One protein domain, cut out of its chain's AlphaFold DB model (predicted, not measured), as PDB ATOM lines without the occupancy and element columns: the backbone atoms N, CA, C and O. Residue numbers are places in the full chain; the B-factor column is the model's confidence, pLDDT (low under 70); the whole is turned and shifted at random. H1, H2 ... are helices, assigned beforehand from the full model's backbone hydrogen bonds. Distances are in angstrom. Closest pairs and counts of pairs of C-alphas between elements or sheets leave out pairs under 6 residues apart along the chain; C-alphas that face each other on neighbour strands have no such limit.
ATOM      1  N   THR A   4      -2.617 -12.848  27.338       87.31
ATOM      2  CA  THR A   4      -3.629 -12.823  26.273       87.31
ATOM      3  C   THR A   4      -4.246 -11.436  26.107       87.31
ATOM      4  O   THR A   4      -4.345 -10.934  24.992       87.31
ATOM      5  N   GLU A   5      -4.591 -10.774  27.210       88.81
ATOM      6  CA  GLU A   5      -5.081  -9.394  27.236       88.81
ATOM      7  C   GLU A   5      -4.045  -8.420  26.684       88.81
ATOM      8  O   GLU A   5      -4.391  -7.513  25.930       88.81
ATOM      9  N   TYR A   6      -2.773  -8.605  27.046       87.50
ATOM     10  CA  TYR A   6      -1.696  -7.787  26.507       87.50
ATOM     11  C   TYR A   6      -1.585  -7.949  24.989       87.50
ATOM     12  O   TYR A   6      -1.586  -6.952  24.271       87.50
ATOM     13  N   MET A   7      -1.548  -9.194  24.503       88.25
ATOM     14  CA  MET A   7      -1.471  -9.496  23.071       88.25
ATOM     15  C   MET A   7      -2.664  -8.919  22.308       88.25
ATOM     16  O   MET A   7      -2.468  -8.274  21.284       88.25
ATOM     17  N   ARG A   8      -3.885  -9.076  22.837       91.69
ATOM     18  CA  ARG A   8      -5.094  -8.491  22.245       91.69
ATOM     19  C   ARG A   8      -4.970  -6.974  22.108       91.69
ATOM     20  O   ARG A   8      -5.165  -6.451  21.021       91.69
ATOM     21  N   LYS A   9      -4.542  -6.280  23.168       91.56
ATOM     22  CA  LYS A   9      -4.324  -4.825  23.130       91.56
ATOM     23  C   LYS A   9      -3.239  -4.403  22.136       91.56
ATOM     24  O   LYS A   9      -3.373  -3.345  21.531       91.56
ATOM     25  N   GLN A  10      -2.168  -5.187  21.976       91.69
ATOM     26  CA  GLN A  10      -1.141  -4.892  20.967       91.69
ATOM     27  C   GLN A  10      -1.698  -5.032  19.546       91.69
ATOM     28  O   GLN A  10      -1.466  -4.151  18.727       91.69
ATOM     29  N   ILE A  11      -2.473  -6.086  19.273       92.94
ATOM     30  CA  ILE A  11      -3.109  -6.306  17.966       92.94
ATOM     31  C   ILE A  11      -4.118  -5.194  17.657       92.94
ATOM     32  O   ILE A  11      -4.101  -4.631  16.564       92.94
ATOM     33  N   ASP A  12      -4.966  -4.840  18.625       94.62
ATOM     34  CA  ASP A  12      -5.954  -3.770  18.465       94.62
ATOM     35  C   ASP A  12      -5.264  -2.434  18.140       94.62
ATOM     36  O   ASP A  12      -5.651  -1.757  17.185       94.62
ATOM     37  N   ARG A  13      -4.180  -2.100  18.854       94.00
ATOM     38  CA  ARG A  13      -3.387  -0.892  18.582       94.00
ATOM     39  C   ARG A  13      -2.680  -0.951  17.229       94.00
ATOM     40  O   ARG A  13      -2.656   0.046  16.515       94.00
ATOM     41  N   GLN A  14      -2.132  -2.100  16.846       93.38
ATOM     42  CA  GLN A  14      -1.497  -2.276  15.539       93.38
ATOM     43  C   GLN A  14      -2.493  -2.021  14.398       93.38
ATOM     44  O   GLN A  14      -2.169  -1.327  13.434       93.38
ATOM     45  N   ASN A  15      -3.720  -2.528  14.526       93.31
ATOM     46  CA  ASN A  15      -4.787  -2.294  13.555       93.31
ATOM     47  C   ASN A  15      -5.204  -0.821  13.495       93.31
ATOM     48  O   ASN A  15      -5.458  -0.299  12.410       93.31
ATOM     49  N   GLU A  16      -5.271  -0.147  14.641       92.19
ATOM     50  CA  GLU A  16      -5.533   1.289  14.712       92.19
ATOM     51  C   GLU A  16      -4.457   2.091  13.969       92.19
ATOM     52  O   GLU A  16      -4.790   2.867  13.078       92.19
ATOM     53  N   LEU A  17      -3.175   1.809  14.222       91.69
ATOM     54  CA  LEU A  17      -2.045   2.457  13.546       91.69
ATOM     55  C   LEU A  17      -2.065   2.264  12.027       91.69
ATOM     56  O   LEU A  17      -1.772   3.193  11.272       91.69
ATOM     57  N   LEU A  18      -2.412   1.063  11.558       91.50
ATOM     58  CA  LEU A  18      -2.546   0.791  10.126       91.50
ATOM     59  C   LEU A  18      -3.718   1.568   9.514       91.50
ATOM     60  O   LEU A  18      -3.580   2.109   8.418       91.50
ATOM     61  N   ARG A  19      -4.849   1.676  10.223       89.56
ATOM     62  CA  ARG A  19      -5.993   2.494   9.789       89.56
ATOM     63  C   ARG A  19      -5.646   3.980   9.748       89.56
ATOM     64  O   ARG A  19      -6.046   4.645   8.799       89.56
ATOM     65  N   GLU A  20      -4.917   4.493  10.739       87.56
ATOM     66  CA  GLU A  20      -4.429   5.879  10.757       87.56
ATOM     67  C   GLU A  20      -3.561   6.167   9.525       87.56
ATOM     68  O   GLU A  20      -3.808   7.137   8.808       87.56
ATOM     69  N   LYS A  21      -2.614   5.266   9.223       85.50
ATOM     70  CA  LYS A  21      -1.728   5.375   8.056       85.50
ATOM     71  C   LYS A  21      -2.500   5.356   6.737       85.50
ATOM     72  O   LYS A  21      -2.237   6.171   5.862       85.50
ATOM     73  N   PHE A  22      -3.481   4.461   6.605       84.31
ATOM     74  CA  PHE A  22      -4.338   4.390   5.416       84.31
ATOM     75  C   PHE A  22      -5.214   5.631   5.225       84.31
ATOM     76  O   PHE A  22      -5.520   5.991   4.093       84.31
ATOM     77  N   LYS A  23      -5.623   6.288   6.316       85.38
ATOM     78  CA  LYS A  23      -6.428   7.516   6.275       85.38
ATOM     79  C   LYS A  23      -5.610   8.774   5.970       85.38
ATOM     80  O   LYS A  23      -6.201   9.843   5.871       85.38
ATOM     81  N   GLY A  24      -4.288   8.658   5.825       80.19
ATOM     82  CA  GLY A  24      -3.419   9.791   5.511       80.19
ATOM     83  C   GLY A  24      -3.310  10.809   6.646       80.19
ATOM     84  O   GLY A  24      -3.139  11.991   6.374       80.19
ATOM     85  N   LEU A  25      -3.436  10.379   7.908       71.94
ATOM     86  CA  LEU A  25      -3.147  11.260   9.041       71.94
ATOM     87  C   LEU A  25      -1.685  11.724   8.974       71.94
ATOM     88  O   LEU A  25      -0.775  10.896   8.907       71.94
ATOM     89  N   GLU A  26      -1.483  13.043   9.029       69.44
ATOM     90  CA  GLU A  26      -0.185  13.719   9.164       69.44
ATOM     91  C   GLU A  26       0.368  13.488  10.578       69.44
ATOM     92  O   GLU A  26       0.432  14.371  11.424       69.44
ATOM     93  N   ARG A  27       0.706  12.239  10.887       77.81
ATOM     94  CA  ARG A  27       1.465  11.922  12.087       77.81
ATOM     95  C   ARG A  27       2.937  11.889  11.729       77.81
ATOM     96  O   ARG A  27       3.301  11.384  10.668       77.81
ATOM     97  N   ASP A  28       3.771  12.364  12.646       88.06
ATOM     98  CA  ASP A  28       5.214  12.180  12.558       88.06
ATOM     99  C   ASP A  28       5.544  10.696  12.246       88.06
ATOM    100  O   ASP A  28       5.149   9.801  13.014       88.06
ATOM    101  N   PRO A  29       6.227  10.418  11.117       89.69
ATOM    102  CA  PRO A  29       6.544   9.058  10.695       89.69
ATOM    103  C   PRO A  29       7.382   8.278  11.710       89.69
ATOM    104  O   PRO A  29       7.184   7.069  11.858       89.69
ATOM    105  N   ASP A  30       8.287   8.941  12.428       93.00
ATOM    106  CA  ASP A  30       9.156   8.311  13.416       93.00
ATOM    107  C   ASP A  30       8.355   7.912  14.651       93.00
ATOM    108  O   ASP A  30       8.477   6.781  15.132       93.00
ATOM    109  N   ILE A  31       7.450   8.778  15.116       94.00
ATOM    110  CA  ILE A  31       6.529   8.433  16.207       94.00
ATOM    111  C   ILE A  31       5.654   7.237  15.810       94.00
ATOM    112  O   ILE A  31       5.511   6.292  16.595       94.00
ATOM    113  N   TRP A  32       5.097   7.239  14.594       93.50
ATOM    114  CA  TRP A  32       4.294   6.119  14.098       93.50
ATOM    115  C   TRP A  32       5.104   4.814  14.061       93.50
ATOM    116  O   TRP A  32       4.654   3.786  14.578       93.50
ATOM    117  N   ASN A  33       6.320   4.854  13.507       94.06
ATOM    118  CA  ASN A  33       7.204   3.689  13.405       94.06
ATOM    119  C   ASN A  33       7.539   3.118  14.788       94.06
ATOM    120  O   ASN A  33       7.468   1.906  14.993       94.06
ATOM    121  N   LEU A  34       7.861   3.979  15.755       96.25
ATOM    122  CA  LEU A  34       8.201   3.570  17.116       96.25
ATOM    123  C   LEU A  34       7.016   2.916  17.842       96.25
ATOM    124  O   LEU A  34       7.193   1.916  18.541       96.25
ATOM    125  N   GLU A  35       5.797   3.422  17.666       95.44
ATOM    126  CA  GLU A  35       4.612   2.771  18.232       95.44
ATOM    127  C   GLU A  35       4.310   1.425  17.581       95.44
ATOM    128  O   GLU A  35       3.968   0.460  18.275       95.44
ATOM    129  N   TYR A  36       4.489   1.336  16.265       94.38
ATOM    130  CA  TYR A  36       4.348   0.079  15.546       94.38
ATOM    131  C   TYR A  36       5.387  -0.953  16.016       94.38
ATOM    132  O   TYR A  36       5.047  -2.115  16.245       94.38
ATOM    133  N   MET A  37       6.634  -0.529  16.258       95.44
ATOM    134  CA  MET A  37       7.679  -1.377  16.841       95.44
ATOM    135  C   MET A  37       7.310  -1.890  18.235       95.44
ATOM    136  O   MET A  37       7.596  -3.038  18.552       95.44
ATOM    137  N   ILE A  38       6.656  -1.086  19.080       95.38
ATOM    138  CA  ILE A  38       6.184  -1.579  20.385       95.38
ATOM    139  C   ILE A  38       5.201  -2.741  20.192       95.38
ATOM    140  O   ILE A  38       5.328  -3.750  20.884       95.38
ATOM    141  N   CYS A  39       4.280  -2.625  19.228       94.56
ATOM    142  CA  CYS A  39       3.269  -3.647  18.946       94.56
ATOM    143  C   CYS A  39       3.860  -4.970  18.438       94.56
ATOM    144  O   CYS A  39       3.260  -6.024  18.645       94.56
ATOM    145  N   SER A  40       5.042  -4.940  17.815       93.00
ATOM    146  CA  SER A  40       5.725  -6.139  17.316       93.00
ATOM    147  C   SER A  40       6.614  -6.835  18.358       93.00
ATOM    148  O   SER A  40       7.022  -7.981  18.148       93.00
ATOM    149  N   ILE A  41       6.892  -6.201  19.506       93.00
ATOM    150  CA  ILE A  41       7.698  -6.811  20.572       93.00
ATOM    151  C   ILE A  41       6.868  -7.858  21.321       93.00
ATOM    152  O   ILE A  41       6.008  -7.554  22.147       93.00
ATOM    153  N   GLN A  42       7.191  -9.131  21.087       90.38
ATOM    154  CA  GLN A  42       6.509 -10.240  21.747       90.38
ATOM    155  C   GLN A  42       6.868 -10.342  23.241       90.38
ATOM    156  O   GLN A  42       8.050 -10.223  23.599       90.38
ATOM    157  N   PRO A  43       5.895 -10.658  24.119       90.38
ATOM    158  CA  PRO A  43       6.161 -11.002  25.511       90.38
ATOM    159  C   PRO A  43       7.172 -12.140  25.628       90.38
ATOM    160  O   PRO A  43       7.006 -13.194  25.018       90.38
ATOM    161  N   GLY A  44       8.215 -11.932  26.430       89.19
ATOM    162  CA  GLY A  44       9.276 -12.924  26.616       89.19
ATOM    163  C   GLY A  44      10.327 -12.965  25.500       89.19
ATOM    164  O   GLY A  44      11.219 -13.806  25.557       89.19
ATOM    165  N   SER A  45      10.294 -12.063  24.518       93.44
ATOM    166  CA  SER A  45      11.427 -11.852  23.604       93.44
ATOM    167  C   SER A  45      12.628 -11.208  24.319       93.44
ATOM    168  O   SER A  45      12.510 -10.692  25.435       93.44
ATOM    169  N   LEU A  46      13.805 -11.206  23.682       95.69
ATOM    170  CA  LEU A  46      14.973 -10.486  24.209       95.69
ATOM    171  C   LEU A  46      14.679  -8.986  24.356       95.69
ATOM    172  O   LEU A  46      14.964  -8.418  25.404       95.69
ATOM    173  N   ALA A  47      14.041  -8.392  23.346       94.56
ATOM    174  CA  ALA A  47      13.566  -7.010  23.330       94.56
ATOM    175  C   ALA A  47      12.659  -6.672  24.524       94.56
ATOM    176  O   ALA A  47      12.798  -5.629  25.169       94.56
ATOM    177  N   TRP A  48      11.743  -7.585  24.854       92.69
ATOM    178  CA  TRP A  48      10.882  -7.461  26.024       92.69
ATOM    179  C   TRP A  48      11.688  -7.455  27.322       92.69
ATOM    180  O   TRP A  48      11.541  -6.554  28.148       92.69
ATOM    181  N   ARG A  49      12.549  -8.466  27.499       94.44
ATOM    182  CA  ARG A  49      13.324  -8.663  28.731       94.44
ATOM    183  C   ARG A  49      14.347  -7.557  28.971       94.44
ATOM    184  O   ARG A  49      14.565  -7.188  30.116       94.44
ATOM    185  N   SER A  50      14.934  -7.007  27.911       96.00
ATOM    186  CA  SER A  50      15.871  -5.883  28.000       96.00
ATOM    187  C   SER A  50      15.180  -4.532  28.213       96.00
ATOM    188  O   SER A  50      15.849  -3.512  28.368       96.00
ATOM    189  N   GLY A  51      13.843  -4.496  28.243       93.81
ATOM    190  CA  GLY A  51      13.086  -3.278  28.499       93.81
ATOM    191  C   GLY A  51      13.043  -2.310  27.315       93.81
ATOM    192  O   GLY A  51      12.766  -1.127  27.529       93.81
ATOM    193  N   GLN A  52      13.252  -2.778  26.075       96.00
ATOM    194  CA  GLN A  52      13.226  -1.921  24.880       96.00
ATOM    195  C   GLN A  52      11.918  -1.140  24.739       96.00
ATOM    196  O   GLN A  52      11.957   0.027  24.366       96.00
ATOM    197  N   ILE A  53      10.774  -1.707  25.142       95.31
ATOM    198  CA  ILE A  53       9.486  -0.987  25.160       95.31
ATOM    199  C   ILE A  53       9.589   0.321  25.961       95.31
ATOM    200  O   ILE A  53       9.055   1.354  25.554       95.31
ATOM    201  N   ARG A  54      10.283   0.310  27.106       96.56
ATOM    202  CA  ARG A  54      10.465   1.509  27.936       96.56
ATOM    203  C   ARG A  54      11.366   2.529  27.242       96.56
ATOM    204  O   ARG A  54      11.076   3.721  27.324       96.56
ATOM    205  N   THR A  55      12.421   2.070  26.576       97.62
ATOM    206  CA  THR A  55      13.330   2.919  25.796       97.62
ATOM    207  C   THR A  55      12.597   3.578  24.631       97.62
ATOM    208  O   THR A  55      12.637   4.798  24.508       97.62
ATOM    209  N   ILE A  56      11.824   2.811  23.861       97.56
ATOM    210  CA  ILE A  56      11.038   3.324  22.732       97.56
ATOM    211  C   ILE A  56      10.010   4.363  23.208       97.56
ATOM    212  O   ILE A  56       9.920   5.448  22.647       97.56
ATOM    213  N   ARG A  57       9.310   4.117  24.325       97.19
ATOM    214  CA  ARG A  57       8.400   5.112  24.934       97.19
ATOM    215  C   ARG A  57       9.095   6.397  25.394       97.19
ATOM    216  O   ARG A  57       8.443   7.428  25.542       97.19
ATOM    217  N   ARG A  58      10.387   6.351  25.733       97.88
ATOM    218  CA  ARG A  58      11.160   7.566  26.041       97.88
ATOM    219  C   ARG A  58      11.500   8.326  24.762       97.88
ATOM    220  O   ARG A  58      11.339   9.536  24.774       97.88
ATOM    221  N   ALA A  59      11.876   7.621  23.696       97.56
ATOM    222  CA  ALA A  59      12.135   8.217  22.387       97.56
ATOM    223  C   ALA A  59      10.886   8.907  21.811       97.56
ATOM    224  O   ALA A  59      10.964  10.077  21.464       97.56
ATOM    225  N   ILE A  60       9.718   8.248  21.842       97.12
ATOM    226  CA  ILE A  60       8.440   8.855  21.416       97.12
ATOM    227  C   ILE A  60       8.190  10.177  22.152       97.12
ATOM    228  O   ILE A  60       7.982  11.206  21.526       97.12
ATOM    229  N   ARG A  61       8.300  10.181  23.486       96.81
ATOM    230  CA  ARG A  61       8.087  11.395  24.292       96.81
ATOM    231  C   ARG A  61       9.125  12.490  24.072       96.81
ATOM    232  O   ARG A  61       8.871  13.618  24.481       96.81
ATOM    233  N   ALA A  62      10.308  12.160  23.560       96.75
ATOM    234  CA  ALA A  62      11.299  13.158  23.177       96.75
ATOM    235  C   ALA A  62      10.883  13.807  21.852       96.75
ATOM    236  O   ALA A  62      10.739  15.023  21.808       96.75
ATOM    237  N   LEU A  63      10.541  12.996  20.846       94.88
ATOM    238  CA  LEU A  63      10.038  13.469  19.553       94.88
ATOM    239  C   LEU A  63       8.765  14.315  19.696       94.88
ATOM    240  O   LEU A  63       8.672  15.389  19.120       94.88
ATOM    241  N   GLU A  64       7.809  13.898  20.531       94.06
ATOM    242  CA  GLU A  64       6.592  14.682  20.800       94.06
ATOM    243  C   GLU A  64       6.899  16.070  21.385       94.06
ATOM    244  O   GLU A  64       6.202  17.041  21.085       94.06
ATOM    245  N   ARG A  65       7.938  16.186  22.224       94.00
ATOM    246  CA  ARG A  65       8.373  17.484  22.764       94.00
ATOM    247  C   ARG A  65       9.055  18.320  21.696       94.00
ATOM    248  O   ARG A  65       8.705  19.486  21.558       94.00
ATOM    249  N   GLU A  66       9.966  17.726  20.934       92.25
ATOM    250  CA  GLU A  66      10.664  18.412  19.843       92.25
ATOM    251  C   GLU A  66       9.679  18.933  18.789       92.25
ATOM    252  O   GLU A  66       9.774  20.086  18.375       92.25
ATOM    253  N   ASN A  67       8.676  18.138  18.412       89.19
ATOM    254  CA  ASN A  67       7.639  18.552  17.464       89.19
ATOM    255  C   ASN A  67       6.813  19.717  17.999       89.19
ATOM    256  O   ASN A  67       6.570  20.686  17.277       89.19
ATOM    257  N   LYS A  68       6.457  19.670  19.289       88.44
ATOM    258  CA  LYS A  68       5.762  20.769  19.962       88.44
ATOM    259  C   LYS A  68       6.604  22.047  19.993       88.44
ATOM    260  O   LYS A  68       6.062  23.125  19.770       88.44
ATOM    261  N   GLU A  69       7.904  21.941  20.262       88.94
ATOM    262  CA  GLU A  69       8.840  23.074  20.268       88.94
ATOM    263  C   GLU A  69       9.046  23.664  18.865       88.94
ATOM    264  O   GLU A  69       9.178  24.877  18.721       88.94
ATOM    265  N   ARG A  70       9.006  22.827  17.822       83.88
ATOM    266  CA  ARG A  70       9.115  23.239  16.413       83.88
ATOM    267  C   ARG A  70       7.802  23.742  15.801       83.88
ATOM    268  O   ARG A  70       7.811  24.226  14.675       83.88
ATOM    269  N   GLY A  71       6.683  23.640  16.519       75.81
ATOM    270  CA  GLY A  71       5.368  24.064  16.032       75.81
ATOM    271  C   GLY A  71       4.708  23.098  15.039       75.81
ATOM    272  O   GLY A  71       3.733  23.480  14.392       75.81
TER     273      GLY A  71
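Overview. This is residues 4 to 71 of the 73 residues of an uncharacterized protein of Clostridiaceae bacterium (UniProt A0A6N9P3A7). Three helices, H1, H2 and H4, lie side by side in one thin, slightly bowed layer, with the chain running back and forth through them; H2 is in the middle, with H1 on one side of it and H4 on the other. The fourth, H3, is a single short turn at one end of the layer, where the chain passes from H2 over to H4. The printed part has 68 residues with four named helices in the order H1, H2, H3, H4 and no named strand, and its class is all helix. It is only just compact, close to loose, with a radius of gyration of the C-alphas of 13.1 A, and its C-alphas span 38 by 27 by 15 A, an outline only just flat.

Arrangement. H4, residues 52 to 70, is with H1, residues 4 to 22, the longest helix, each having 19 residues. H4 touches H2, residues 29 to 40, and the closest C-alphas are those of Ile 31 and Ile 60, 5.6 A apart. Their lines stand at a shallow tilt of 17 degrees, and they run opposite ways. H2 also touches H1, which takes part with residues 10 to 17 alone; the closest C-alphas are those of Gln 10 and Cys 39, 5.0 A apart. H1 and H2 form a helical hairpin, with a shallow tilt of 28 degrees and opposite ways. H1 and H4 are apart. H3, residues 46 to 49, is close to H4 but not clearly touching it, the C-alphas of Ala 47 and Ile 53 being the closest at 7.5 A. H3 is apart from H1 and from H2. In H1 and H2 every pair of O i and N i+4 is within hydrogen-bond range, in H4 14 of 15 are, and H3 is too short for such a pair.

Along the chain. H1 begins at C-alpha 4, at (-3.629, -12.823, 26.273), and is 27.1 A long from first to last C-alpha. H4 is 26.9 A long and ends at C-alpha 70, at (9.115, 23.239, 16.413). H2 begins at C-alpha 29, at (6.544, 9.058, 10.695), and is 16.6 A long. H3, from Leu 46 to Arg 49, has 4 residues.

Size, cuts and confidence. The two C-alphas farthest apart are those of Thr 4 and Arg 70, at 39.5 A. The printed part runs from residue 4 to residue 71 and has no cut. The link from H1 to H2 is short, with 6 residues, while those from H2 to H3 and from H3 to H4 are tight, with 5 and 2. The mean pLDDT of the printed part is 91.3, and one printed residue, Glu 26, is under 70.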